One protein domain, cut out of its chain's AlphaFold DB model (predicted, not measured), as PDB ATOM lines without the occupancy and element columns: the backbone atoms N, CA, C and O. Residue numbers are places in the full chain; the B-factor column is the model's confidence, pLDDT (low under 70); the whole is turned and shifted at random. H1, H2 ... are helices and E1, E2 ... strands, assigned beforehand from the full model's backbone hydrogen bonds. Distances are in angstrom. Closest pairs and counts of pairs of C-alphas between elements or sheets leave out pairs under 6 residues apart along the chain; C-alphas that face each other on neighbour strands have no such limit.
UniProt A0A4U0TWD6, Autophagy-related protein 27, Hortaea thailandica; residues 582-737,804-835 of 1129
ATOM      1  N   ILE A 582      19.744  11.794 -41.216       84.50
ATOM      2  CA  ILE A 582      19.529  10.476 -40.610       84.50
ATOM      3  C   ILE A 582      20.885   9.795 -40.393       84.50
ATOM      4  O   ILE A 582      21.776   9.889 -41.241       84.50
ATOM      5  N   ARG A 583      21.056   9.098 -39.264       82.69
ATOM      6  CA  ARG A 583      22.255   8.310 -38.945       82.69
ATOM      7  C   ARG A 583      21.867   6.923 -38.445       82.69
ATOM      8  O   ARG A 583      21.261   6.824 -37.391       82.69
ATOM      9  N   VAL A 584      22.264   5.884 -39.180       84.19
ATOM     10  CA  VAL A 584      22.004   4.465 -38.863       84.19
ATOM     11  C   VAL A 584      23.274   3.668 -39.161       84.19
ATOM     12  O   VAL A 584      23.966   3.953 -40.138       84.19
ATOM     13  N   ASP A 585      23.633   2.692 -38.323       76.75
ATOM     14  CA  ASP A 585      24.819   1.828 -38.502       76.75
ATOM     15  C   ASP A 585      26.153   2.567 -38.758       76.75
ATOM     16  O   ASP A 585      27.068   2.035 -39.392       76.75
ATOM     17  N   LYS A 586      26.289   3.794 -38.229       78.00
ATOM     18  CA  LYS A 586      27.419   4.728 -38.446       78.00
ATOM     19  C   LYS A 586      27.515   5.316 -39.864       78.00
ATOM     20  O   LYS A 586      28.465   6.048 -40.131       78.00
ATOM     21  N   GLN A 587      26.548   5.053 -40.740       80.50
ATOM     22  CA  GLN A 587      26.368   5.777 -41.997       80.50
ATOM     23  C   GLN A 587      25.459   6.993 -41.765       80.50
ATOM     24  O   GLN A 587      24.491   6.914 -41.008       80.50
ATOM     25  N   SER A 588      25.750   8.114 -42.429       82.62
ATOM     26  CA  SER A 588      24.838   9.258 -42.525       82.62
ATOM     27  C   SER A 588      24.163   9.329 -43.893       82.62
ATOM     28  O   SER A 588      24.789   9.048 -44.919       82.62
ATOM     29  N   PHE A 589      22.904   9.755 -43.883       86.75
ATOM     30  CA  PHE A 589      22.075  10.062 -45.046       86.75
ATOM     31  C   PHE A 589      21.478  11.466 -44.873       86.75
ATOM     32  O   PHE A 589      21.288  11.933 -43.746       86.75
ATOM     33  N   ASP A 590      21.191  12.141 -45.983       87.94
ATOM     34  CA  ASP A 590      20.640  13.497 -45.990       87.94
ATOM     35  C   ASP A 590      19.484  13.591 -46.987       87.94
ATOM     36  O   ASP A 590      19.693  13.731 -48.188       87.94
ATOM     37  N   LEU A 591      18.259  13.486 -46.473       88.31
ATOM     38  CA  LEU A 591      17.017  13.547 -47.245       88.31
ATOM     39  C   LEU A 591      16.407  14.962 -47.270       88.31
ATOM     40  O   LEU A 591      15.261  15.122 -47.688       88.31
ATOM     41  N   SER A 592      17.130  15.996 -46.815       85.31
ATOM     42  CA  SER A 592      16.604  17.371 -46.727       85.31
ATOM     43  C   SER A 592      16.180  17.951 -48.088       85.31
ATOM     44  O   SER A 592      15.189  18.675 -48.177       85.31
ATOM     45  N   GLU A 593      16.861  17.549 -49.162       85.75
ATOM     46  CA  GLU A 593      16.553  17.868 -50.566       85.75
ATOM     47  C   GLU A 593      15.271  17.197 -51.110       85.75
ATOM     48  O   GLU A 593      14.809  17.545 -52.197       85.75
ATOM     49  N   LEU A 594      14.678  16.256 -50.364       86.62
ATOM     50  CA  LEU A 594      13.359  15.661 -50.638       86.62
ATOM     51  C   LEU A 594      12.238  16.322 -49.813       86.62
ATOM     52  O   LEU A 594      11.100  15.852 -49.821       86.62
ATOM     53  N   GLY A 595      12.551  17.378 -49.054       83.06
ATOM     54  CA  GLY A 595      11.592  18.094 -48.219       83.06
ATOM     55  C   GLY A 595      10.535  18.846 -49.033       83.06
ATOM     56  O   GLY A 595      10.849  19.536 -50.002       83.06
ATOM     57  N   GLY A 596       9.280  18.763 -48.593       85.38
ATOM     58  CA  GLY A 596       8.120  19.315 -49.293       85.38
ATOM     59  C   GLY A 596       7.073  18.246 -49.638       85.38
ATOM     60  O   GLY A 596       7.362  17.050 -49.586       85.38
ATOM     61  N   PRO A 597       5.836  18.653 -49.976       88.94
ATOM     62  CA  PRO A 597       4.751  17.728 -50.278       88.94
ATOM     63  C   PRO A 597       4.930  17.073 -51.656       88.94
ATOM     64  O   PRO A 597       4.950  17.755 -52.680       88.94
ATOM     65  N   ARG A 598       4.994  15.742 -51.681       90.88
ATOM     66  CA  ARG A 598       4.986  14.891 -52.882       90.88
ATOM     67  C   ARG A 598       3.720  14.032 -52.916       90.88
ATOM     68  O   ARG A 598       3.218  13.649 -51.860       90.88
ATOM     69  N   THR A 599       3.187  13.756 -54.109       90.56
ATOM     70  CA  THR A 599       1.869  13.120 -54.309       90.56
ATOM     71  C   THR A 599       1.909  11.908 -55.242       90.56
ATOM     72  O   THR A 599       2.290  12.020 -56.406       90.56
ATOM     73  N   VAL A 600       1.438  10.766 -54.741       92.44
ATOM     74  CA  VAL A 600       1.174   9.545 -55.527       92.44
ATOM     75  C   VAL A 600      -0.308   9.183 -55.491       92.44
ATOM     76  O   VAL A 600      -1.047   9.649 -54.622       92.44
ATOM     77  N   HIS A 601      -0.757   8.384 -56.449       90.56
ATOM     78  CA  HIS A 601      -2.157   8.153 -56.779       90.56
ATOM     79  C   HIS A 601      -2.420   6.653 -56.896       90.56
ATOM     80  O   HIS A 601      -1.739   5.942 -57.628       90.56
ATOM     81  N   PHE A 602      -3.446   6.171 -56.203       90.81
ATOM     82  CA  PHE A 602      -3.962   4.817 -56.375       90.81
ATOM     83  C   PHE A 602      -5.378   4.887 -56.941       90.81
ATOM     84  O   PHE A 602      -6.217   5.597 -56.388       90.81
ATOM     85  N   GLN A 603      -5.643   4.164 -58.028       87.81
ATOM     86  CA  GLN A 603      -6.960   4.111 -58.660       87.81
ATOM     87  C   GLN A 603      -7.575   2.716 -58.564       87.81
ATOM     88  O   GLN A 603      -6.863   1.720 -58.666       87.81
ATOM     89  N   GLN A 604      -8.897   2.659 -58.413       87.19
ATOM     90  CA  GLN A 604      -9.674   1.421 -58.429       87.19
ATOM     91  C   GLN A 604     -11.023   1.648 -59.124       87.19
ATOM     92  O   GLN A 604     -11.654   2.698 -58.949       87.19
ATOM     93  N   TYR A 605     -11.490   0.666 -59.899       83.69
ATOM     94  CA  TYR A 605     -12.815   0.728 -60.503       83.69
ATOM     95  C   TYR A 605     -13.869   0.267 -59.487       83.69
ATOM     96  O   TYR A 605     -13.818  -0.836 -58.952       83.69
ATOM     97  N   LEU A 606     -14.839   1.134 -59.201       84.50
ATOM     98  CA  LEU A 606     -15.940   0.887 -58.268       84.50
ATOM     99  C   LEU A 606     -17.266   1.097 -59.019       84.50
ATOM    100  O   LEU A 606     -17.922   2.127 -58.815       84.50
ATOM    101  N   PRO A 607     -17.641   0.190 -59.944       80.38
ATOM    102  CA  PRO A 607     -18.678   0.427 -60.948       80.38
ATOM    103  C   PRO A 607     -19.998   0.940 -60.340       80.38
ATOM    104  O   PRO A 607     -20.510   0.340 -59.392       80.38
ATOM    105  N   PRO A 608     -20.585   2.038 -60.865       81.88
ATOM    106  CA  PRO A 608     -20.254   2.742 -62.116       81.88
ATOM    107  C   PRO A 608     -19.172   3.838 -61.992       81.88
ATOM    108  O   PRO A 608     -18.961   4.596 -62.937       81.88
ATOM    109  N   SER A 609     -18.534   3.971 -60.830       84.38
ATOM    110  CA  SER A 609     -17.585   5.038 -60.482       84.38
ATOM    111  C   SER A 609     -16.117   4.587 -60.503       84.38
ATOM    112  O   SER A 609     -15.815   3.403 -60.629       84.38
ATOM    113  N   VAL A 610     -15.193   5.538 -60.361       85.94
ATOM    114  CA  VAL A 610     -13.759   5.290 -60.122       85.94
ATOM    115  C   VAL A 610     -13.385   5.952 -58.799       85.94
ATOM    116  O   VAL A 610     -13.729   7.120 -58.601       85.94
ATOM    117  N   SER A 611     -12.684   5.260 -57.899       88.75
ATOM    118  CA  SER A 611     -12.009   5.918 -56.774       88.75
ATOM    119  C   SER A 611     -10.566   6.254 -57.149       88.75
ATOM    120  O   SER A 611      -9.866   5.468 -57.784       88.75
ATOM    121  N   ASN A 612     -10.122   7.448 -56.763       89.75
ATOM    122  CA  ASN A 612      -8.737   7.893 -56.859       89.75
ATOM    123  C   ASN A 612      -8.294   8.377 -55.472       89.75
ATOM    124  O   ASN A 612      -8.822   9.363 -54.950       89.75
ATOM    125  N   THR A 613      -7.350   7.660 -54.868       91.56
ATOM    126  CA  THR A 613      -6.767   7.972 -53.564       91.56
ATOM    127  C   THR A 613      -5.410   8.622 -53.762       91.56
ATOM    128  O   THR A 613      -4.432   7.958 -54.103       91.56
ATOM    129  N   THR A 614      -5.346   9.930 -53.519       92.44
ATOM    130  CA  THR A 614      -4.092  10.687 -53.534       92.44
ATOM    131  C   THR A 614      -3.415  10.570 -52.172       92.44
ATOM    132  O   THR A 614      -3.972  11.021 -51.170       92.44
ATOM    133  N   TYR A 615      -2.213  10.000 -52.120       93.19
ATOM    134  CA  TYR A 615      -1.360  10.002 -50.933       93.19
ATOM    135  C   TYR A 615      -0.345  11.141 -51.025       93.19
ATOM    136  O   TYR A 615       0.528  11.137 -51.893       93.19
ATOM    137  N   THR A 616      -0.442  12.098 -50.104       92.19
ATOM    138  CA  THR A 616       0.520  13.193 -49.948       92.19
ATOM    139  C   THR A 616       1.487  12.880 -48.811       92.19
ATOM    140  O   THR A 616       1.056  12.537 -47.707       92.19
ATOM    141  N   ILE A 617       2.788  13.046 -49.058       92.00
ATOM    142  CA  ILE A 617       3.869  12.870 -48.081       92.00
ATOM    143  C   ILE A 617       4.815  14.076 -48.074       92.00
ATOM    144  O   ILE A 617       5.210  14.557 -49.130       92.00
ATOM    145  N   ASP A 618       5.214  14.534 -46.888       90.31
ATOM    146  CA  ASP A 618       6.400  15.374 -46.673       90.31
ATOM    147  C   ASP A 618       7.229  14.737 -45.547       90.31
ATOM    148  O   ASP A 618       6.766  14.589 -44.413       90.31
ATOM    149  N   ILE A 619       8.447  14.295 -45.869       87.69
ATOM    150  CA  ILE A 619       9.327  13.599 -44.916       87.69
ATOM    151  C   ILE A 619       9.820  14.571 -43.839       87.69
ATOM    152  O   ILE A 619      10.006  14.181 -42.686       87.69
ATOM    153  N   CYS A 620      10.035  15.838 -44.199       85.12
ATOM    154  CA  CYS A 620      10.763  16.807 -43.384       85.12
ATOM    155  C   CYS A 620       9.839  17.703 -42.552       85.12
ATOM    156  O   CYS A 620      10.172  18.018 -41.408       85.12
ATOM    157  N   GLN A 621       8.689  18.118 -43.094       85.69
ATOM    158  CA  GLN A 621       7.760  19.049 -42.440       85.69
ATOM    159  C   GLN A 621       6.332  18.480 -42.358       85.69
ATOM    160  O   GLN A 621       5.949  17.644 -43.170       85.69
ATOM    161  N   PRO A 622       5.496  18.927 -41.402       87.31
ATOM    162  CA  PRO A 622       4.063  18.648 -41.436       87.31
ATOM    163  C   PRO A 622       3.382  19.295 -42.650       87.31
ATOM    164  O   PRO A 622       3.685  20.436 -43.016       87.31
ATOM    165  N   LEU A 623       2.404  18.591 -43.221       88.12
ATOM    166  CA  LEU A 623       1.630  19.041 -44.376       88.12
ATOM    167  C   LEU A 623       0.871  20.346 -44.069       88.12
ATOM    168  O   LEU A 623       0.255  20.517 -43.010       88.12
ATOM    169  N   LYS A 624       0.917  21.281 -45.022       85.06
ATOM    170  CA  LYS A 624       0.311  22.619 -44.932       85.06
ATOM    171  C   LYS A 624      -1.099  22.599 -45.536       85.06
ATOM    172  O   LYS A 624      -1.338  21.890 -46.507       85.06
ATOM    173  N   LYS A 625      -2.024  23.393 -44.978       81.62
ATOM    174  CA  LYS A 625      -3.396  23.538 -45.510       81.62
ATOM    175  C   LYS A 625      -3.398  24.179 -46.896       81.62
ATOM    176  O   LYS A 625      -2.684  25.160 -47.121       81.62
ATOM    177  N   THR A 626      -4.274  23.703 -47.776       80.50
ATOM    178  CA  THR A 626      -4.419  24.245 -49.134       80.50
ATOM    179  C   THR A 626      -5.448  25.373 -49.148       80.50
ATOM    180  O   THR A 626      -6.591  25.210 -48.718       80.50
ATOM    181  N   LYS A 627      -5.064  26.548 -49.665       74.12
ATOM    182  CA  LYS A 627      -5.967  27.707 -49.755       74.12
ATOM    183  C   LYS A 627      -7.163  27.375 -50.655       74.12
ATOM    184  O   LYS A 627      -6.983  27.092 -51.832       74.12
ATOM    185  N   GLY A 628      -8.374  27.453 -50.105       71.38
ATOM    186  CA  GLY A 628      -9.631  27.233 -50.835       71.38
ATOM    187  C   GLY A 628     -10.268  25.850 -50.654       71.38
ATOM    188  O   GLY A 628     -11.435  25.691 -51.005       71.38
ATOM    189  N   VAL A 629      -9.570  24.877 -50.056       81.38
ATOM    190  CA  VAL A 629     -10.140  23.549 -49.757       81.38
ATOM    191  C   VAL A 629     -10.870  23.576 -48.401       81.38
ATOM    192  O   VAL A 629     -10.334  24.128 -47.436       81.38
ATOM    193  N   PRO A 630     -12.089  23.013 -48.265       82.38
ATOM    194  CA  PRO A 630     -12.770  22.942 -46.972       82.38
ATOM    195  C   PRO A 630     -12.053  21.987 -46.014       82.38
ATOM    196  O   PRO A 630     -11.758  20.859 -46.387       82.38
ATOM    197  N   SER A 631     -11.875  22.360 -44.742       81.75
ATOM    198  CA  SER A 631     -11.115  21.571 -43.745       81.75
ATOM    199  C   SER A 631     -11.728  20.236 -43.273       81.75
ATOM    200  O   SER A 631     -11.355  19.726 -42.219       81.75
ATOM    201  N   LYS A 632     -12.669  19.685 -44.045       81.62
ATOM    202  CA  LYS A 632     -13.175  18.303 -43.976       81.62
ATOM    203  C   LYS A 632     -12.739  17.444 -45.181       81.62
ATOM    204  O   LYS A 632     -12.869  16.230 -45.133       81.62
ATOM    205  N   ASP A 633     -12.249  18.100 -46.235       84.06
ATOM    206  CA  ASP A 633     -11.844  17.555 -47.539       84.06
ATOM    207  C   ASP A 633     -10.310  17.657 -47.738       84.06
ATOM    208  O   ASP A 633      -9.784  17.346 -48.805       84.06
ATOM    209  N   GLU A 634      -9.601  18.118 -46.701       84.75
ATOM    210  CA  GLU A 634      -8.143  18.145 -46.546       84.75
ATOM    211  C   GLU A 634      -7.761  17.527 -45.190       84.75
ATOM    212  O   GLU A 634      -8.579  17.423 -44.271       84.75
ATOM    213  N   CYS A 635      -6.497  17.140 -45.056       84.75
ATOM    214  CA  CYS A 635      -5.952  16.478 -43.875       84.75
ATOM    215  C   CYS A 635      -5.967  17.383 -42.620       84.75
ATOM    216  O   CYS A 635      -5.802  18.605 -42.731       84.75
ATOM    217  N   PRO A 636      -6.086  16.815 -41.402       81.25
ATOM    218  CA  PRO A 636      -5.873  17.557 -40.162       81.25
ATOM    219  C   PRO A 636      -4.485  18.212 -40.144       81.25
ATOM    220  O   PRO A 636      -3.467  17.544 -40.328       81.25
ATOM    221  N   ALA A 637      -4.443  19.525 -39.929       68.56
ATOM    222  CA  ALA A 637      -3.201  20.293 -39.927       68.56
ATOM    223  C   ALA A 637      -2.576  20.360 -38.529       68.56
ATOM    224  O   ALA A 637      -3.291  20.356 -37.529       68.56
ATOM    225  N   GLY A 638      -1.251  20.512 -38.485       65.38
ATOM    226  CA  GLY A 638      -0.497  20.641 -37.235       65.38
ATOM    227  C   GLY A 638       0.094  19.333 -36.704       65.38
ATOM    228  O   GLY A 638       0.194  19.188 -35.495       65.38
ATOM    229  N   GLY A 639       0.483  18.403 -37.587       77.50
ATOM    230  CA  GLY A 639       1.236  17.204 -37.191       77.50
ATOM    231  C   GLY A 639       1.368  16.134 -38.277       77.50
ATOM    232  O   GLY A 639       2.428  15.522 -38.406       77.50
ATOM    233  N   THR A 640       0.330  15.957 -39.100       88.25
ATOM    234  CA  THR A 640       0.282  14.994 -40.216       88.25
ATOM    235  C   THR A 640       1.439  15.200 -41.206       88.25
ATOM    236  O   THR A 640       1.595  16.299 -41.739       88.25
ATOM    237  N   ARG A 641       2.217  14.145 -41.482       89.00
ATOM    238  CA  ARG A 641       3.268  14.092 -42.522       89.00
ATOM    239  C   ARG A 641       2.889  13.217 -43.715       89.00
ATOM    240  O   ARG A 641       3.304  13.519 -44.827       89.00
ATOM    241  N   VAL A 642       2.080  12.175 -43.498       92.44
ATOM    242  CA  VAL A 642       1.554  11.287 -44.550       92.44
ATOM    243  C   VAL A 642       0.034  11.239 -44.451       92.44
ATOM    244  O   VAL A 642      -0.510  11.016 -43.367       92.44
ATOM    245  N   CYS A 643      -0.662  11.446 -45.566       92.25
ATOM    246  CA  CYS A 643      -2.122  11.479 -45.610       92.25
ATOM    247  C   CYS A 643      -2.664  10.942 -46.938       92.25
ATOM    248  O   CYS A 643      -2.164  11.327 -47.989       92.25
ATOM    249  N   GLY A 644      -3.702  10.105 -46.893       92.75
ATOM    250  CA  GLY A 644      -4.494   9.704 -48.058       92.75
ATOM    251  C   GLY A 644      -5.793  10.509 -48.161       92.75
ATOM    252  O   GLY A 644      -6.478  10.711 -47.157       92.75
ATOM    253  N   VAL A 645      -6.156  10.954 -49.363       91.94
ATOM    254  CA  VAL A 645      -7.452  11.583 -49.669       91.94
ATOM    255  C   VAL A 645      -8.110  10.822 -50.813       91.94
ATOM    256  O   VAL A 645      -7.655  10.887 -51.952       91.94
ATOM    257  N   GLU A 646      -9.189  10.113 -50.502       91.94
ATOM    258  CA  GLU A 646      -9.948   9.285 -51.437       91.94
ATOM    259  C   GLU A 646     -11.091  10.082 -52.065       91.94
ATOM    260  O   GLU A 646     -11.943  10.652 -51.373       91.94
ATOM    261  N   ARG A 647     -11.106  10.121 -53.398       90.25
ATOM    262  CA  ARG A 647     -12.096  10.822 -54.217       90.25
ATOM    263  C   ARG A 647     -12.840   9.811 -55.075       90.25
ATOM    264  O   ARG A 647     -12.241   9.225 -55.970       90.25
ATOM    265  N   ILE A 648     -14.143   9.659 -54.857       88.88
ATOM    266  CA  ILE A 648     -15.013   8.965 -55.813       88.88
ATOM    267  C   ILE A 648     -15.335   9.938 -56.949       88.88
ATOM    268  O   ILE A 648     -15.771  11.064 -56.703       88.88
ATOM    269  N   TYR A 649     -15.151   9.493 -58.187       83.56
ATOM    270  CA  TYR A 649     -15.595  10.157 -59.406       83.56
ATOM    271  C   TYR A 649     -16.759   9.380 -60.031       83.56
ATOM    272  O   TYR A 649     -16.593   8.222 -60.420       83.56
ATOM    273  N   ASN A 650     -17.929  10.014 -60.155       80.06
ATOM    274  CA  ASN A 650     -19.054   9.448 -60.905       80.06
ATOM    275  C   ASN A 650     -19.077  10.029 -62.335       80.06
ATOM    276  O   ASN A 650     -19.341  11.230 -62.479       80.06
ATOM    277  N   PRO A 651     -18.874   9.215 -63.392       69.88
ATOM    278  CA  PRO A 651     -18.918   9.686 -64.776       69.88
ATOM    279  C   PRO A 651     -20.307  10.167 -65.233       69.88
ATOM    280  O   PRO A 651     -20.378  10.864 -66.239       69.88
ATOM    281  N   GLU A 652     -21.403   9.843 -64.530       69.62
ATOM    282  CA  GLU A 652     -22.738  10.381 -64.858       69.62
ATOM    283  C   GLU A 652     -22.994  11.790 -64.286       69.62
ATOM    284  O   GLU A 652     -23.779  12.550 -64.851       69.62
ATOM    285  N   ASP A 653     -22.349  12.152 -63.172       70.69
ATOM    286  CA  ASP A 653     -22.569  13.435 -62.483       70.69
ATOM    287  C   ASP A 653     -21.601  14.542 -62.920       70.69
ATOM    288  O   ASP A 653     -21.814  15.702 -62.559       70.69
ATOM    289  N   GLU A 654     -20.518  14.205 -63.623       66.12
ATOM    290  CA  GLU A 654     -19.379  15.095 -63.893       66.12
ATOM    291  C   GLU A 654     -18.831  15.770 -62.610       66.12
ATOM    292  O   GLU A 654     -18.549  16.970 -62.572       66.12
ATOM    293  N   LYS A 655     -18.715  15.012 -61.506       72.44
ATOM    294  CA  LYS A 655     -18.222  15.513 -60.208       72.44
ATOM    295  C   LYS A 655     -17.384  14.469 -59.475       72.44
ATOM    296  O   LYS A 655     -17.753  13.297 -59.416       72.44
ATOM    297  N   SER A 656     -16.306  14.931 -58.839       77.31
ATOM    298  CA  SER A 656     -15.610  14.178 -57.793       77.31
ATOM    299  C   SER A 656     -16.112  14.587 -56.405       77.31
ATOM    300  O   SER A 656     -16.326  15.768 -56.123       77.31
ATOM    301  N   THR A 657     -16.276  13.611 -55.518       85.06
ATOM    302  CA  THR A 657     -16.582  13.812 -54.097       85.06
ATOM    303  C   THR A 657     -15.501  13.161 -53.250       85.06
ATOM    304  O   THR A 657     -15.199  11.986 -53.450       85.06
ATOM    305  N   VAL A 658     -14.942  13.898 -52.284       88.50
ATOM    306  CA  VAL A 658     -14.079  13.295 -51.259       88.50
ATOM    307  C   VAL A 658     -14.946  12.387 -50.391       88.50
ATOM    308  O   VAL A 658     -15.937  12.845 -49.820       88.50
ATOM    309  N   GLU A 659     -14.587  11.108 -50.321       87.75
ATOM    310  CA  GLU A 659     -15.277  10.117 -49.495       87.75
ATOM    311  C   GLU A 659     -14.562   9.943 -48.151       87.75
ATOM    312  O   GLU A 659     -15.193  10.019 -47.095       87.75
ATOM    313  N   LYS A 660     -13.233   9.765 -48.187       89.56
ATOM    314  CA  LYS A 660     -12.405   9.499 -47.007       89.56
ATOM    315  C   LYS A 660     -11.163  10.396 -46.996       89.56
ATOM    316  O   LYS A 660     -10.537  10.645 -48.023       89.56
ATOM    317  N   VAL A 661     -10.794  10.864 -45.807       90.75
ATOM    318  CA  VAL A 661      -9.521  11.548 -45.523       90.75
ATOM    319  C   VAL A 661      -8.847  10.782 -44.395       90.75
ATOM    320  O   VAL A 661      -9.425  10.670 -43.312       90.75
ATOM    321  N   ILE A 662      -7.656  10.244 -44.653       91.00
ATOM    322  CA  ILE A 662      -6.939   9.294 -43.798       91.00
ATOM    323  C   ILE A 662      -5.596   9.921 -43.381       91.00
ATOM    324  O   ILE A 662      -4.684  10.001 -44.204       91.00
ATOM    325  N   PRO A 663      -5.431  10.395 -42.133       91.19
ATOM    326  CA  PRO A 663      -4.141  10.858 -41.623       91.19
ATOM    327  C   PRO A 663      -3.297   9.647 -41.189       91.19
ATOM    328  O   PRO A 663      -3.464   9.131 -40.085       91.19
ATOM    329  N   ILE A 664      -2.418   9.179 -42.080       90.94
ATOM    330  CA  ILE A 664      -1.724   7.884 -41.965       90.94
ATOM    331  C   ILE A 664      -0.523   7.957 -41.013       90.94
ATOM    332  O   ILE A 664      -0.314   7.032 -40.236       90.94
ATOM    333  N   ALA A 665       0.255   9.044 -41.040       89.94
ATOM    334  CA  ALA A 665       1.406   9.214 -40.146       89.94
ATOM    335  C   ALA A 665       1.685  10.686 -39.809       89.94
ATOM    336  O   ALA A 665       1.427  11.585 -40.618       89.94
ATOM    337  N   GLY A 666       2.237  10.940 -38.619       85.69
ATOM    338  CA  GLY A 666       2.533  12.280 -38.101       85.69
ATOM    339  C   GLY A 666       2.215  12.441 -36.612       85.69
ATOM    340  O   GLY A 666       1.666  11.534 -35.995       85.69
ATOM    341  N   ASP A 667       2.513  13.622 -36.059       81.62
ATOM    342  CA  ASP A 667       2.206  13.989 -34.663       81.62
ATOM    343  C   ASP A 667       0.697  14.251 -34.492       81.62
ATOM    344  O   ASP A 667       0.202  15.378 -34.533       81.62
ATOM    345  N   ILE A 668      -0.074  13.167 -34.443       74.94
ATOM    346  CA  ILE A 668      -1.532  13.191 -34.557       74.94
ATOM    347  C   ILE A 668      -2.130  12.960 -33.168       74.94
ATOM    348  O   ILE A 668      -2.094  11.862 -32.619       74.94
ATOM    349  N   HIS A 669      -2.717  14.020 -32.604       61.50
ATOM    350  CA  HIS A 669      -3.370  14.024 -31.285       61.50
ATOM    351  C   HIS A 669      -2.470  13.617 -30.099       61.50
ATOM    352  O   HIS A 669      -2.969  13.112 -29.094       61.50
ATOM    353  N   GLY A 670      -1.165  13.900 -30.179       60.09
ATOM    354  CA  GLY A 670      -0.208  13.652 -29.095       60.09
ATOM    355  C   GLY A 670       0.409  12.252 -29.096       60.09
ATOM    356  O   GLY A 670       1.189  11.940 -28.199       60.09
ATOM    357  N   SER A 671       0.106  11.429 -30.104       64.81
ATOM    358  CA  SER A 671       1.019  10.366 -30.524       64.81
ATOM    359  C   SER A 671       2.192  11.029 -31.238       64.81
ATOM    360  O   SER A 671       2.033  11.484 -32.369       64.81
ATOM    361  N   ALA A 672       3.345  11.116 -30.571       65.75
ATOM    362  CA  ALA A 672       4.553  11.654 -31.183       65.75
ATOM    363  C   ALA A 672       4.906  10.860 -32.450       65.75
ATOM    364  O   ALA A 672       4.741   9.640 -32.488       65.75
ATOM    365  N   LEU A 673       5.415  11.549 -33.476       75.00
ATOM    366  CA  LEU A 673       6.001  10.864 -34.622       75.00
ATOM    367  C   LEU A 673       7.309  10.206 -34.174       75.00
ATOM    368  O   LEU A 673       8.325  10.891 -34.048       75.00
ATOM    369  N   ASP A 674       7.247   8.899 -33.955       73.12
ATOM    370  CA  ASP A 674       8.381   8.019 -33.684       73.12
ATOM    371  C   ASP A 674       8.769   7.352 -35.021       73.12
ATOM    372  O   ASP A 674       7.961   6.592 -35.566       73.12
ATOM    373  N   PRO A 675       9.898   7.727 -35.654       83.31
ATOM    374  CA  PRO A 675      10.308   7.176 -36.939       83.31
ATOM    375  C   PRO A 675      11.265   5.994 -36.735       83.31
ATOM    376  O   PRO A 675      12.452   6.196 -36.481       83.31
ATOM    377  N   ASP A 676      10.771   4.770 -36.903       85.25
ATOM    378  CA  ASP A 676      11.601   3.561 -36.885       85.25
ATOM    379  C   ASP A 676      12.425   3.514 -38.184       85.25
ATOM    380  O   ASP A 676      11.875   3.383 -39.283       85.25
ATOM    381  N   VAL A 677      13.750   3.654 -38.096       86.69
ATOM    382  CA  VAL A 677      14.626   3.684 -39.278       86.69
ATOM    383  C   VAL A 677      15.514   2.447 -39.330       86.69
ATOM    384  O   VAL A 677      16.222   2.124 -38.386       86.69
ATOM    385  N   THR A 678      15.523   1.762 -40.473       87.25
ATOM    386  CA  THR A 678      16.367   0.584 -40.699       87.25
ATOM    387  C   THR A 678      17.134   0.682 -42.014       87.25
ATOM    388  O   THR A 678      16.629   1.134 -43.042       87.25
ATOM    389  N   ARG A 679      18.394   0.241 -42.006       86.62
ATOM    390  CA  ARG A 679      19.221   0.140 -43.212       86.62
ATOM    391  C   ARG A 679      18.854  -1.135 -43.974       86.62
ATOM    392  O   ARG A 679      18.844  -2.218 -43.394       86.62
ATOM    393  N   LEU A 680      18.579  -1.033 -45.278       82.62
ATOM    394  CA  LEU A 680      18.249  -2.209 -46.100       82.62
ATOM    395  C   LEU A 680      19.463  -3.146 -46.211       82.62
ATOM    396  O   LEU A 680      19.372  -4.350 -45.951       82.62
ATOM    397  N   LYS A 681      20.624  -2.557 -46.510       72.62
ATOM    398  CA  LYS A 681      21.927  -3.211 -46.669       72.62
ATOM    399  C   LYS A 681      22.401  -3.827 -45.347       72.62
ATOM    400  O   LYS A 681      22.774  -3.112 -44.422       72.62
ATOM    401  N   GLY A 682      22.411  -5.160 -45.272       61.53
ATOM    402  CA  GLY A 682      22.738  -5.911 -44.051       61.53
ATOM    403  C   GLY A 682      21.554  -6.236 -43.128       61.53
ATOM    404  O   GLY A 682      21.770  -6.852 -42.086       61.53
ATOM    405  N   SER A 683      20.320  -5.885 -43.503       69.88
ATOM    406  CA  SER A 683      19.111  -6.306 -42.778       69.88
ATOM    407  C   SER A 683      18.946  -7.836 -42.731       69.88
ATOM    408  O   SER A 683      19.493  -8.573 -43.551       69.88
ATOM    409  N   ALA A 684      18.138  -8.335 -41.790       58.66
ATOM    410  CA  ALA A 684      17.878  -9.771 -41.619       58.66
ATOM    411  C   ALA A 684      17.067 -10.422 -42.769       58.66
ATOM    412  O   ALA A 684      16.855 -11.634 -42.762       58.66
ATOM    413  N   SER A 685      16.613  -9.639 -43.753       60.41
ATOM    414  CA  SER A 685      15.922 -10.116 -44.954       60.41
ATOM    415  C   SER A 685      16.929 -10.450 -46.061       60.41
ATOM    416  O   SER A 685      17.709  -9.601 -46.502       60.41
ATOM    417  N   HIS A 686      16.906 -11.691 -46.557       58.16
ATOM    418  CA  HIS A 686      17.815 -12.167 -47.614       58.16
ATOM    419  C   HIS A 686      17.628 -11.468 -48.977       58.16
ATOM    420  O   HIS A 686      18.492 -11.587 -49.851       58.16
ATOM    421  N   GLU A 687      16.526 -10.736 -49.164       63.06
ATOM    422  CA  GLU A 687      16.264  -9.942 -50.369       63.06
ATOM    423  C   GLU A 687      16.647  -8.471 -50.189       63.06
ATOM    424  O   GLU A 687      17.228  -7.874 -51.096       63.06
ATOM    425  N   ASP A 688      16.379  -7.892 -49.014       63.69
ATOM    426  CA  ASP A 688      16.678  -6.481 -48.737       63.69
ATOM    427  C   ASP A 688      18.162  -6.240 -48.454       63.69
ATOM    428  O   ASP A 688      18.708  -5.228 -48.883       63.69
ATOM    429  N   SER A 689      18.850  -7.207 -47.836       66.06
ATOM    430  CA  SER A 689      20.295  -7.154 -47.553       66.06
ATOM    431  C   SER A 689      21.186  -6.933 -48.781       66.06
ATOM    432  O   SER A 689      22.326  -6.494 -48.623       66.06
ATOM    433  N   LYS A 690      20.674  -7.205 -49.990       70.06
ATOM    434  CA  LYS A 690      21.346  -6.973 -51.282       70.06
ATOM    435  C   LYS A 690      21.156  -5.553 -51.834       70.06
ATOM    436  O   LYS A 690      21.860  -5.179 -52.768       70.06
ATOM    437  N   LYS A 691      20.196  -4.783 -51.310       79.81
ATOM    438  CA  LYS A 691      19.803  -3.450 -51.796       79.81
ATOM    439  C   LYS A 691      20.534  -2.369 -50.992       79.81
ATOM    440  O   LYS A 691      20.670  -2.480 -49.777       79.81
ATOM    441  N   GLU A 692      20.985  -1.304 -51.653       85.75
ATOM    442  CA  GLU A 692      21.520  -0.113 -50.976       85.75
ATOM    443  C   GLU A 692      20.396   0.910 -50.777       85.75
ATOM    444  O   GLU A 692      19.683   1.238 -51.728       85.75
ATOM    445  N   GLY A 693      20.212   1.376 -49.541       87.75
ATOM    446  CA  GLY A 693      19.110   2.264 -49.185       87.75
ATOM    447  C   GLY A 693      18.624   2.121 -47.741       87.75
ATOM    448  O   GLY A 693      19.237   1.438 -46.910       87.75
ATOM    449  N   LEU A 694      17.492   2.765 -47.465       90.44
ATOM    450  CA  LEU A 694      16.944   3.019 -46.135       90.44
ATOM    451  C   LEU A 694      15.435   2.722 -46.116       90.44
ATOM    452  O   LEU A 694      14.715   3.168 -47.004       90.44
ATOM    453  N   ARG A 695      14.936   2.018 -45.101       90.94
ATOM    454  CA  ARG A 695      13.500   1.870 -44.820       90.94
ATOM    455  C   ARG A 695      13.159   2.749 -43.619       90.94
ATOM    456  O   ARG A 695      13.759   2.595 -42.559       90.94
ATOM    457  N   VAL A 696      12.210   3.664 -43.795       90.38
ATOM    458  CA  VAL A 696      11.679   4.525 -42.731       90.38
ATOM    459  C   VAL A 696      10.231   4.127 -42.477       90.38
ATOM    460  O   VAL A 696       9.398   4.222 -43.379       90.38
ATOM    461  N   GLU A 697       9.927   3.697 -41.260       90.88
ATOM    462  CA  GLU A 697       8.568   3.440 -40.797       90.88
ATOM    463  C   GLU A 697       8.085   4.641 -39.971       90.88
ATOM    464  O   GLU A 697       8.689   5.026 -38.977       90.88
ATOM    465  N   LEU A 698       7.008   5.283 -40.421       90.38
ATOM    466  CA  LEU A 698       6.383   6.435 -39.783       90.38
ATOM    467  C   LEU A 698       5.058   6.001 -39.155       90.38
ATOM    468  O   LEU A 698       4.125   5.608 -39.864       90.38
ATOM    469  N   HIS A 699       4.960   6.102 -37.833       88.88
ATOM    470  CA  HIS A 699       3.734   5.796 -37.100       88.88
ATOM    471  C   HIS A 699       2.717   6.953 -37.123       88.88
ATOM    472  O   HIS A 699       3.059   8.127 -37.318       88.88
ATOM    473  N   GLY A 700       1.442   6.613 -36.933       85.81
ATOM    474  CA  GLY A 700       0.328   7.556 -36.890       85.81
ATOM    475  C   GLY A 700      -0.718   7.230 -35.825       85.81
ATOM    476  O   GLY A 700      -0.479   6.494 -34.869       85.81
ATOM    477  N   GLY A 701      -1.896   7.836 -35.980       83.94
ATOM    478  CA  GLY A 701      -3.026   7.642 -35.072       83.94
ATOM    479  C   GLY A 701      -3.862   6.393 -35.385       83.94
ATOM    480  O   GLY A 701      -3.463   5.514 -36.143       83.94
ATOM    481  N   LYS A 702      -5.075   6.344 -34.821       86.12
ATOM    482  CA  LYS A 702      -6.104   5.348 -35.167       86.12
ATOM    483  C   LYS A 702      -7.120   5.921 -36.153       86.12
ATOM    484  O   LYS A 702      -7.634   7.019 -35.925       86.12
ATOM    485  N   TYR A 703      -7.470   5.155 -37.185       85.69
ATOM    486  CA  TYR A 703      -8.479   5.522 -38.180       85.69
ATOM    487  C   TYR A 703      -9.602   4.470 -38.288       85.69
ATOM    488  O   TYR A 703      -9.315   3.278 -38.249       85.69
ATOM    489  N   PRO A 704     -10.885   4.873 -38.405       82.81
ATOM    490  CA  PRO A 704     -11.413   6.192 -38.048       82.81
ATOM    491  C   PRO A 704     -11.206   6.465 -36.548       82.81
ATOM    492  O   PRO A 704     -11.159   5.529 -35.749       82.81
ATOM    493  N   GLN A 705     -11.115   7.741 -36.154       77.12
ATOM    494  CA  GLN A 705     -10.732   8.189 -34.800       77.12
ATOM    495  C   GLN A 705     -11.729   7.772 -33.698       77.12
ATOM    496  O   GLN A 705     -12.546   8.551 -33.207       77.12
ATOM    497  N   THR A 706     -11.677   6.502 -33.309       83.44
ATOM    498  CA  THR A 706     -12.605   5.843 -32.391       83.44
ATOM    499  C   THR A 706     -11.876   4.746 -31.610       83.44
ATOM    500  O   THR A 706     -10.784   4.320 -31.976       83.44
ATOM    501  N   ARG A 707     -12.516   4.192 -30.571       78.06
ATOM    502  CA  ARG A 707     -12.002   3.005 -29.851       78.06
ATOM    503  C   ARG A 707     -11.985   1.708 -30.683       78.06
ATOM    504  O   ARG A 707     -11.608   0.675 -30.147       78.06
ATOM    505  N   LYS A 708     -12.440   1.754 -31.939       81.69
ATOM    506  CA  LYS A 708     -12.409   0.654 -32.916       81.69
ATOM    507  C   LYS A 708     -11.632   1.031 -34.189       81.69
ATOM    508  O   LYS A 708     -11.816   0.387 -35.211       81.69
ATOM    509  N   GLY A 709     -10.856   2.116 -34.155       82.38
ATOM    510  CA  GLY A 709      -9.999   2.494 -35.275       82.38
ATOM    511  C   GLY A 709      -8.734   1.643 -35.309       82.38
ATOM    512  O   GLY A 709      -8.102   1.446 -34.264       82.38
ATOM    513  N   GLN A 710      -8.376   1.186 -36.505       88.00
ATOM    514  CA  GLN A 710      -7.137   0.469 -36.795       88.00
ATOM    515  C   GLN A 710      -5.958   1.443 -36.717       88.00
ATOM    516  O   GLN A 710      -6.091   2.628 -37.045       88.00
ATOM    517  N   GLU A 711      -4.813   0.979 -36.225       89.56
ATOM    518  CA  GLU A 711      -3.602   1.808 -36.128       89.56
ATOM    519  C   GLU A 711      -3.002   2.031 -37.511       89.56
ATOM    520  O   GLU A 711      -3.080   1.160 -38.368       89.56
ATOM    521  N   GLN A 712      -2.453   3.218 -37.747       91.19
ATOM    522  CA  GLN A 712      -1.981   3.629 -39.064       91.19
ATOM    523  C   GLN A 712      -0.452   3.696 -39.088       91.19
ATOM    524  O   GLN A 712       0.175   4.223 -38.161       91.19
ATOM    525  N   LYS A 713       0.153   3.161 -40.152       91.31
ATOM    526  CA  LYS A 713       1.600   3.193 -40.386       91.31
ATOM    527  C   LYS A 713       1.909   3.439 -41.862       91.31
ATOM    528  O   LYS A 713       1.248   2.891 -42.741       91.31
ATOM    529  N   ALA A 714       2.952   4.215 -42.142       93.69
ATOM    530  CA  ALA A 714       3.537   4.330 -43.474       93.69
ATOM    531  C   ALA A 714       4.970   3.789 -43.469       93.69
ATOM    532  O   ALA A 714       5.768   4.173 -42.626       93.69
ATOM    533  N   ILE A 715       5.305   2.921 -44.419       93.62
ATOM    534  CA  ILE A 715       6.655   2.405 -44.649       93.62
ATOM    535  C   ILE A 715       7.136   2.979 -45.980       93.62
ATOM    536  O   ILE A 715       6.523   2.724 -47.018       93.62
ATOM    537  N   ILE A 716       8.222   3.752 -45.948       93.81
ATOM    538  CA  ILE A 716       8.863   4.315 -47.139       93.81
ATOM    539  C   ILE A 716      10.223   3.648 -47.336       93.81
ATOM    540  O   ILE A 716      11.104   3.741 -46.481       93.81
ATOM    541  N   GLU A 717      10.393   2.981 -48.474       92.94
ATOM    542  CA  GLU A 717      11.643   2.335 -48.873       92.94
ATOM    543  C   GLU A 717      12.399   3.234 -49.852       92.94
ATOM    544  O   GLU A 717      12.073   3.323 -51.037       92.94
ATOM    545  N   PHE A 718      13.418   3.921 -49.339       92.94
ATOM    546  CA  PHE A 718      14.327   4.751 -50.114       92.94
ATOM    547  C   PHE A 718      15.407   3.880 -50.755       92.94
ATOM    548  O   PHE A 718      16.274   3.339 -50.067       92.94
ATOM    549  N   HIS A 719      15.364   3.750 -52.076       92.69
ATOM    550  CA  HIS A 719      16.344   3.017 -52.873       92.69
ATOM    551  C   HIS A 719      17.434   3.967 -53.385       92.69
ATOM    552  O   HIS A 719      17.118   5.001 -53.975       92.69
ATOM    553  N   CYS A 720      18.706   3.588 -53.228       92.06
ATOM    554  CA  CYS A 720      19.824   4.295 -53.851       92.06
ATOM    555  C   CYS A 720      19.732   4.217 -55.384       92.06
ATOM    556  O   CYS A 720      19.954   3.157 -55.973       92.06
ATOM    557  N   ASP A 721      19.474   5.356 -56.029       89.44
ATOM    558  CA  ASP A 721      19.600   5.527 -57.478       89.44
ATOM    559  C   ASP A 721      20.411   6.790 -57.782       89.44
ATOM    560  O   ASP A 721      19.963   7.909 -57.563       89.44
ATOM    561  N   LYS A 722      21.627   6.615 -58.307       87.31
ATOM    562  CA  LYS A 722      22.571   7.718 -58.564       87.31
ATOM    563  C   LYS A 722      22.196   8.580 -59.777       87.31
ATOM    564  O   LYS A 722      22.842   9.602 -59.990       87.31
ATOM    565  N   SER A 723      21.195   8.172 -60.560       85.25
ATOM    566  CA  SER A 723      20.680   8.920 -61.712       85.25
ATOM    567  C   SER A 723      19.493   9.827 -61.371       85.25
ATOM    568  O   SER A 723      19.280  10.815 -62.067       85.25
ATOM    569  N   LEU A 724      18.772   9.538 -60.281       87.69
ATOM    570  CA  LEU A 724      17.577  10.272 -59.859       87.69
ATOM    571  C   LEU A 724      17.858  11.142 -58.630       87.69
ATOM    572  O   LEU A 724      18.476  10.715 -57.654       87.69
ATOM    573  N   THR A 725      17.359  12.373 -58.634       87.50
ATOM    574  CA  THR A 725      17.343  13.223 -57.439       87.50
ATOM    575  C   THR A 725      16.324  12.731 -56.415       87.50
ATOM    576  O   THR A 725      16.579  12.839 -55.218       87.50
ATOM    577  N   GLY A 726      15.216  12.131 -56.858       85.75
ATOM    578  CA  GLY A 726      14.042  11.840 -56.036       85.75
ATOM    579  C   GLY A 726      12.972  12.936 -56.098       85.75
ATOM    580  O   GLY A 726      12.022  12.896 -55.323       85.75
ATOM    581  N   ASN A 727      13.120  13.914 -56.993       86.19
ATOM    582  CA  ASN A 727      12.168  15.007 -57.204       86.19
ATOM    583  C   ASN A 727      11.519  14.974 -58.605       86.19
ATOM    584  O   ASN A 727      10.744  15.865 -58.936       86.19
ATOM    585  N   GLU A 728      11.801  13.945 -59.408       86.62
ATOM    586  CA  GLU A 728      11.286  13.769 -60.770       86.62
ATOM    587  C   GLU A 728       9.786  13.424 -60.796       86.62
ATOM    588  O   GLU A 728       9.343  12.546 -60.042       86.62
ATOM    589  N   GLY A 729       9.043  14.063 -61.713       79.88
ATOM    590  CA  GLY A 729       7.617  13.814 -61.965       79.88
ATOM    591  C   GLY A 729       6.665  14.530 -60.998       79.88
ATOM    592  O   GLY A 729       5.595  14.015 -60.667       79.88
ATOM    593  N   PHE A 730       7.075  15.703 -60.502       79.75
ATOM    594  CA  PHE A 730       6.324  16.519 -59.539       79.75
ATOM    595  C   PHE A 730       6.273  18.009 -59.904       79.75
ATOM    596  O   PHE A 730       6.026  18.849 -59.034       79.75
ATOM    597  N   ASP A 731       6.546  18.347 -61.160       72.19
ATOM    598  CA  ASP A 731       6.542  19.726 -61.635       72.19
ATOM    599  C   ASP A 731       5.103  20.258 -61.750       72.19
ATOM    600  O   ASP A 731       4.168  19.525 -62.093       72.19
ATOM    601  N   GLU A 732       4.905  21.539 -61.418       55.88
ATOM    602  CA  GLU A 732       3.569  22.096 -61.133       55.88
ATOM    603  C   GLU A 732       2.600  22.008 -62.332       55.88
ATOM    604  O   GLU A 732       1.389  21.906 -62.141       55.88
ATOM    605  N   GLU A 733       3.122  21.950 -63.562       50.00
ATOM    606  CA  GLU A 733       2.324  21.819 -64.786       50.00
ATOM    607  C   GLU A 733       1.711  20.428 -65.019       50.00
ATOM    608  O   GLU A 733       0.815  20.304 -65.858       50.00
ATOM    609  N   GLU A 734       2.175  19.361 -64.363       49.72
ATOM    610  CA  GLU A 734       1.600  18.015 -64.546       49.72
ATOM    611  C   GLU A 734       0.469  17.726 -63.554       49.72
ATOM    612  O   GLU A 734      -0.525  17.092 -63.917       49.72
ATOM    613  N   GLY A 735       0.562  18.250 -62.328       45.47
ATOM    614  CA  GLY A 735      -0.399  17.977 -61.254       45.47
ATOM    615  C   GLY A 735      -1.839  18.411 -61.557       45.47
ATOM    616  O   GLY A 735      -2.779  17.758 -61.108       45.47
ATOM    617  N   GLU A 736      -2.037  19.471 -62.348       45.44
ATOM    618  CA  GLU A 736      -3.376  19.953 -62.726       45.44
ATOM    619  C   GLU A 736      -4.011  19.132 -63.871       45.44
ATOM    620  O   GLU A 736      -5.234  19.043 -63.971       45.44
ATOM    621  N   LYS A 737      -3.200  18.438 -64.688       45.06
ATOM    622  CA  LYS A 737      -3.660  17.617 -65.829       45.06
ATOM    623  C   LYS A 737      -4.255  16.263 -65.400       45.06
ATOM    624  O   LYS A 737      -5.020  15.659 -66.146       45.06
ATOM    625  N   LEU A 804      -1.161   7.065 -63.307       80.19
ATOM    626  CA  LEU A 804      -0.922   8.493 -63.067       80.19
ATOM    627  C   LEU A 804       0.469   8.817 -62.494       80.19
ATOM    628  O   LEU A 804       0.826   9.995 -62.402       80.19
ATOM    629  N   ASP A 805       1.234   7.810 -62.066       81.75
ATOM    630  CA  ASP A 805       2.556   7.973 -61.447       81.75
ATOM    631  C   ASP A 805       3.693   7.423 -62.322       81.75
ATOM    632  O   ASP A 805       4.862   7.408 -61.922       81.75
ATOM    633  N   LYS A 806       3.374   7.025 -63.556       80.62
ATOM    634  CA  LYS A 806       4.323   6.516 -64.543       80.62
ATOM    635  C   LYS A 806       5.464   7.501 -64.814       80.62
ATOM    636  O   LYS A 806       5.295   8.495 -65.511       80.62
ATOM    637  N   GLY A 807       6.656   7.166 -64.324       78.94
ATOM    638  CA  GLY A 807       7.871   7.981 -64.471       78.94
ATOM    639  C   GLY A 807       8.241   8.803 -63.234       78.94
ATOM    640  O   GLY A 807       9.336   9.362 -63.199       78.94
ATOM    641  N   LYS A 808       7.397   8.827 -62.195       89.06
ATOM    642  CA  LYS A 808       7.717   9.474 -60.918       89.06
ATOM    643  C   LYS A 808       8.757   8.678 -60.133       89.06
ATOM    644  O   LYS A 808       8.827   7.445 -60.187       89.06
ATOM    645  N   SER A 809       9.560   9.410 -59.368       91.00
ATOM    646  CA  SER A 809      10.596   8.850 -58.488       91.00
ATOM    647  C   SER A 809      10.032   8.166 -57.231       91.00
ATOM    648  O   SER A 809      10.648   7.226 -56.720       91.00
ATOM    649  N   LEU A 810       8.853   8.597 -56.767       92.50
ATOM    650  CA  LEU A 810       8.043   7.963 -55.720       92.50
ATOM    651  C   LEU A 810       6.954   7.094 -56.359       92.50
ATOM    652  O   LEU A 810       6.308   7.513 -57.315       92.50
ATOM    653  N   GLN A 811       6.738   5.900 -55.814       91.19
ATOM    654  CA  GLN A 811       5.821   4.889 -56.341       91.19
ATOM    655  C   GLN A 811       4.988   4.290 -55.198       91.19
ATOM    656  O   GLN A 811       5.521   3.951 -54.136       91.19
ATOM    657  N   PHE A 812       3.682   4.140 -55.415       93.50
ATOM    658  CA  PHE A 812       2.794   3.387 -54.529       93.50
ATOM    659  C   PHE A 812       3.035   1.875 -54.689       93.50
ATOM    660  O   PHE A 812       3.123   1.386 -55.812       93.50
ATOM    661  N   ILE A 813       3.133   1.129 -53.580       91.31
ATOM    662  CA  ILE A 813       3.199  -0.346 -53.601       91.31
ATOM    663  C   ILE A 813       1.855  -0.942 -53.172       91.31
ATOM    664  O   ILE A 813       1.294  -1.785 -53.865       91.31
ATOM    665  N   SER A 814       1.361  -0.558 -51.990       91.94
ATOM    666  CA  SER A 814       0.116  -1.092 -51.429       91.94
ATOM    667  C   SER A 814      -0.375  -0.270 -50.242       91.94
ATOM    668  O   SER A 814       0.441   0.237 -49.474       91.94
ATOM    669  N   TYR A 815      -1.683  -0.275 -50.002       92.62
ATOM    670  CA  TYR A 815      -2.293   0.123 -48.733       92.62
ATOM    671  C   TYR A 815      -3.249  -0.986 -48.294       92.62
ATOM    672  O   TYR A 815      -4.165  -1.332 -49.038       92.62
ATOM    673  N   LYS A 816      -2.987  -1.610 -47.142       91.25
ATOM    674  CA  LYS A 816      -3.737  -2.780 -46.651       91.25
ATOM    675  C   LYS A 816      -3.527  -2.989 -45.153       91.25
ATOM    676  O   LYS A 816      -2.500  -2.580 -44.614       91.25
ATOM    677  N   THR A 817      -4.442  -3.703 -44.507       89.44
ATOM    678  CA  THR A 817      -4.242  -4.189 -43.136       89.44
ATOM    679  C   THR A 817      -3.174  -5.294 -43.105       89.44
ATOM    680  O   THR A 817      -3.240  -6.250 -43.879       89.44
ATOM    681  N   GLU A 818      -2.184  -5.177 -42.216       85.44
ATOM    682  CA  GLU A 818      -1.160  -6.193 -41.940       85.44
ATOM    683  C   GLU A 818      -1.154  -6.528 -40.436       85.44
ATOM    684  O   GLU A 818      -1.018  -5.649 -39.588       85.44
ATOM    685  N   GLY A 819      -1.288  -7.812 -40.089       78.88
ATOM    686  CA  GLY A 819      -1.525  -8.240 -38.703       78.88
ATOM    687  C   GLY A 819      -3.012  -8.202 -38.330       78.88
ATOM    688  O   GLY A 819      -3.864  -8.341 -39.204       78.88
ATOM    689  N   GLU A 820      -3.328  -8.064 -37.038       73.06
ATOM    690  CA  GLU A 820      -4.718  -8.155 -36.550       73.06
ATOM    691  C   GLU A 820      -5.487  -6.814 -36.554       73.06
ATOM    692  O   GLU A 820      -6.708  -6.846 -36.659       73.06
ATOM    693  N   ASP A 821      -4.815  -5.650 -36.474       83.19
ATOM    694  CA  ASP A 821      -5.474  -4.338 -36.249       83.19
ATOM    695  C   ASP A 821      -4.713  -3.100 -36.826       83.19
ATOM    696  O   ASP A 821      -4.979  -1.964 -36.420       83.19
ATOM    697  N   ILE A 822      -3.755  -3.274 -37.755       88.50
ATOM    698  CA  ILE A 822      -2.884  -2.185 -38.270       88.50
ATOM    699  C   ILE A 822      -2.989  -2.046 -39.796       88.50
ATOM    700  O   ILE A 822      -2.738  -3.012 -40.508       88.50
ATOM    701  N   ASP A 823      -3.272  -0.846 -40.307       91.19
ATOM    702  CA  ASP A 823      -3.174  -0.518 -41.734       91.19
ATOM    703  C   ASP A 823      -1.789   0.031 -42.088       91.19
ATOM    704  O   ASP A 823      -1.254   0.925 -41.424       91.19
ATOM    705  N   VAL A 824      -1.210  -0.504 -43.163       93.19
ATOM    706  CA  VAL A 824       0.148  -0.199 -43.612       93.19
ATOM    707  C   VAL A 824       0.121   0.325 -45.047       93.19
ATOM    708  O   VAL A 824      -0.173  -0.410 -45.994       93.19
ATOM    709  N   LEU A 825       0.484   1.597 -45.214       94.75
ATOM    710  CA  LEU A 825       0.882   2.161 -46.503       94.75
ATOM    711  C   LEU A 825       2.329   1.752 -46.798       94.75
ATOM    712  O   LEU A 825       3.203   1.941 -45.957       94.75
ATOM    713  N   ARG A 826       2.601   1.242 -47.998       94.50
ATOM    714  CA  ARG A 826       3.951   0.931 -48.489       94.50
ATOM    715  C   ARG A 826       4.250   1.778 -49.724       94.50
ATOM    716  O   ARG A 826       3.528   1.689 -50.719       94.50
ATOM    717  N   LEU A 827       5.307   2.584 -49.645       94.62
ATOM    718  CA  LEU A 827       5.805   3.456 -50.712       94.62
ATOM    719  C   LEU A 827       7.269   3.128 -51.026       94.62
ATOM    720  O   LEU A 827       8.038   2.773 -50.133       94.62
ATOM    721  N   LYS A 828       7.672   3.317 -52.282       93.81
ATOM    722  CA  LYS A 828       9.057   3.181 -52.751       93.81
ATOM    723  C   LYS A 828       9.534   4.504 -53.334       93.81
ATOM    724  O   LYS A 828       8.844   5.061 -54.178       93.81
ATOM    725  N   TRP A 829      10.711   4.979 -52.941       94.56
ATOM    726  CA  TRP A 829      11.273   6.247 -53.417       94.56
ATOM    727  C   TRP A 829      12.692   6.023 -53.952       94.56
ATOM    728  O   TRP A 829      13.600   5.686 -53.195       94.56
ATOM    729  N   ASN A 830      12.907   6.189 -55.256       93.19
ATOM    730  CA  ASN A 830      14.238   6.078 -55.863       93.19
ATOM    731  C   ASN A 830      14.956   7.433 -55.761       93.19
ATOM    732  O   ASN A 830      14.400   8.449 -56.176       93.19
ATOM    733  N   THR A 831      16.166   7.478 -55.198       92.81
ATOM    734  CA  THR A 831      16.905   8.736 -54.990       92.81
ATOM    735  C   THR A 831      18.399   8.515 -54.738       92.81
ATOM    736  O   THR A 831      18.810   7.586 -54.037       92.81
ATOM    737  N   LYS A 832      19.238   9.428 -55.232       91.31
ATOM    738  CA  LYS A 832      20.677   9.487 -54.932       91.31
ATOM    739  C   LYS A 832      20.967   9.759 -53.451       91.31
ATOM    740  O   LYS A 832      22.025   9.379 -52.959       91.31
ATOM    741  N   TYR A 833      20.034  10.385 -52.728       89.19
ATOM    742  CA  TYR A 833      20.194  10.756 -51.317       89.19
ATOM    743  C   TYR A 833      20.136   9.551 -50.357       89.19
ATOM    744  O   TYR A 833      20.552   9.652 -49.204       89.19
ATOM    745  N   ALA A 834      19.693   8.390 -50.853       89.69
ATOM    746  CA  ALA A 834      19.727   7.105 -50.151       89.69
ATOM    747  C   ALA A 834      21.011   6.288 -50.411       89.69
ATOM    748  O   ALA A 834      21.138   5.167 -49.918       89.69
ATOM    749  N   CYS A 835      21.957   6.816 -51.196       89.25
ATOM    750  CA  CYS A 835      23.229   6.159 -51.482       89.25
ATOM    751  C   CYS A 835      24.276   6.408 -50.390       89.25
ATOM    752  O   CYS A 835      24.364   7.491 -49.809       89.25
TER     753      CYS A 835
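Overview. This is residues 582 to 737 and 804 to 835 of the 1129 residues of the protein "Autophagy-related protein 27" of Hortaea thailandica (UniProt A0A4U0TWD6). Two twisted sheets, E3 to E6 and E7 E8 E9 E11 E10, are partly face to face with their strands crossed, a loose sandwich in which the turns E3 to E4 and E5 to E6 reach away to one end of the longest axis. The small hairpin E1 and E2 sits at the other end, beside E7, and the short helix H1 is off both sheets. The 188 printed residues hold eleven named strands and one named helix, in the order E1 to E9, H1, E10, E11: mostly strand. The four-stranded sheet is antiparallel, the five-stranded one mixed. The whole is compact, with a radius of gyration of the C-alphas of 17.0 A and spans of 54 by 41 by 32 A.

Along the chain. Find C-alpha 582 at (19.529, 10.476, -40.610), where E1, residues 582 to 584, begins; E2 follows at 587 to 590. E3, 598 to 606, is 25.7 A long, E4, 609 to 617, 26.0 A, E5, 640 to 650, 28.9 A, and E6, 655 to 666, 30.5 A, ending at (2.533, 12.280, -38.101). Then come E7, 675 to 679, E8, 693 to 703, 29.9 A, and E9, 710 to 720, 32.1 A. H1 is 732 to 735. After the cut look for E10, 810 to 817, 21.4 A, and E11, 822 to 831, 28.1 A, ending at (16.905, 8.736, -54.990).

Arrangement. The larger sheet runs E7 E8 E9 E11 E10. E7, E8 and E9 form a meander, each strand the antiparallel neighbour of the one before: check N 676 and O 697, 2.9 A, and N 694 and O 718, 2.9 A. E9 and E11 are parallel at 16 degrees, with N 715 and O 825 2.8 A apart. E10 and E11 are a hairpin, with N 811 and O 828 2.8 A apart. E3 to E6 are the other meander: see N 600 and O 615, 3.0 A, N 612 and O 647, 2.9 A, and N 644 and O 662, 2.9 A. The two sheets form a sandwich, face to face, with strands at 71 degrees. The closest C-alphas of E6 and E8 are Ala 665 and Gly 700, 3.8 A; those of E3 and E10 are Val 600 and Phe 812, 6.4 A. In the hairpin E1 and E2, N 587 and O 584 are 2.9 A apart; the closest C-alphas of E1 and E7 are Val 584 and Arg 679, 6.7 A. H1, too short for an O i to N i+4 pair, has 0 of 1 O i to N i+3 pairs within hydrogen-bond range.

Size, cuts and confidence. The C-alphas farthest apart are those of Lys 586 and Glu 652, 57.0 A. Residues 738 to 803 are cut out, and C-alphas 737 and 804 are 9.9 A apart. The links E4 to E5, E7 to E8 and E9 to H1 are long. The mean pLDDT of the printed part is 83.1; 23 residues are under 70, among them 682 to 689 and 732 to 737.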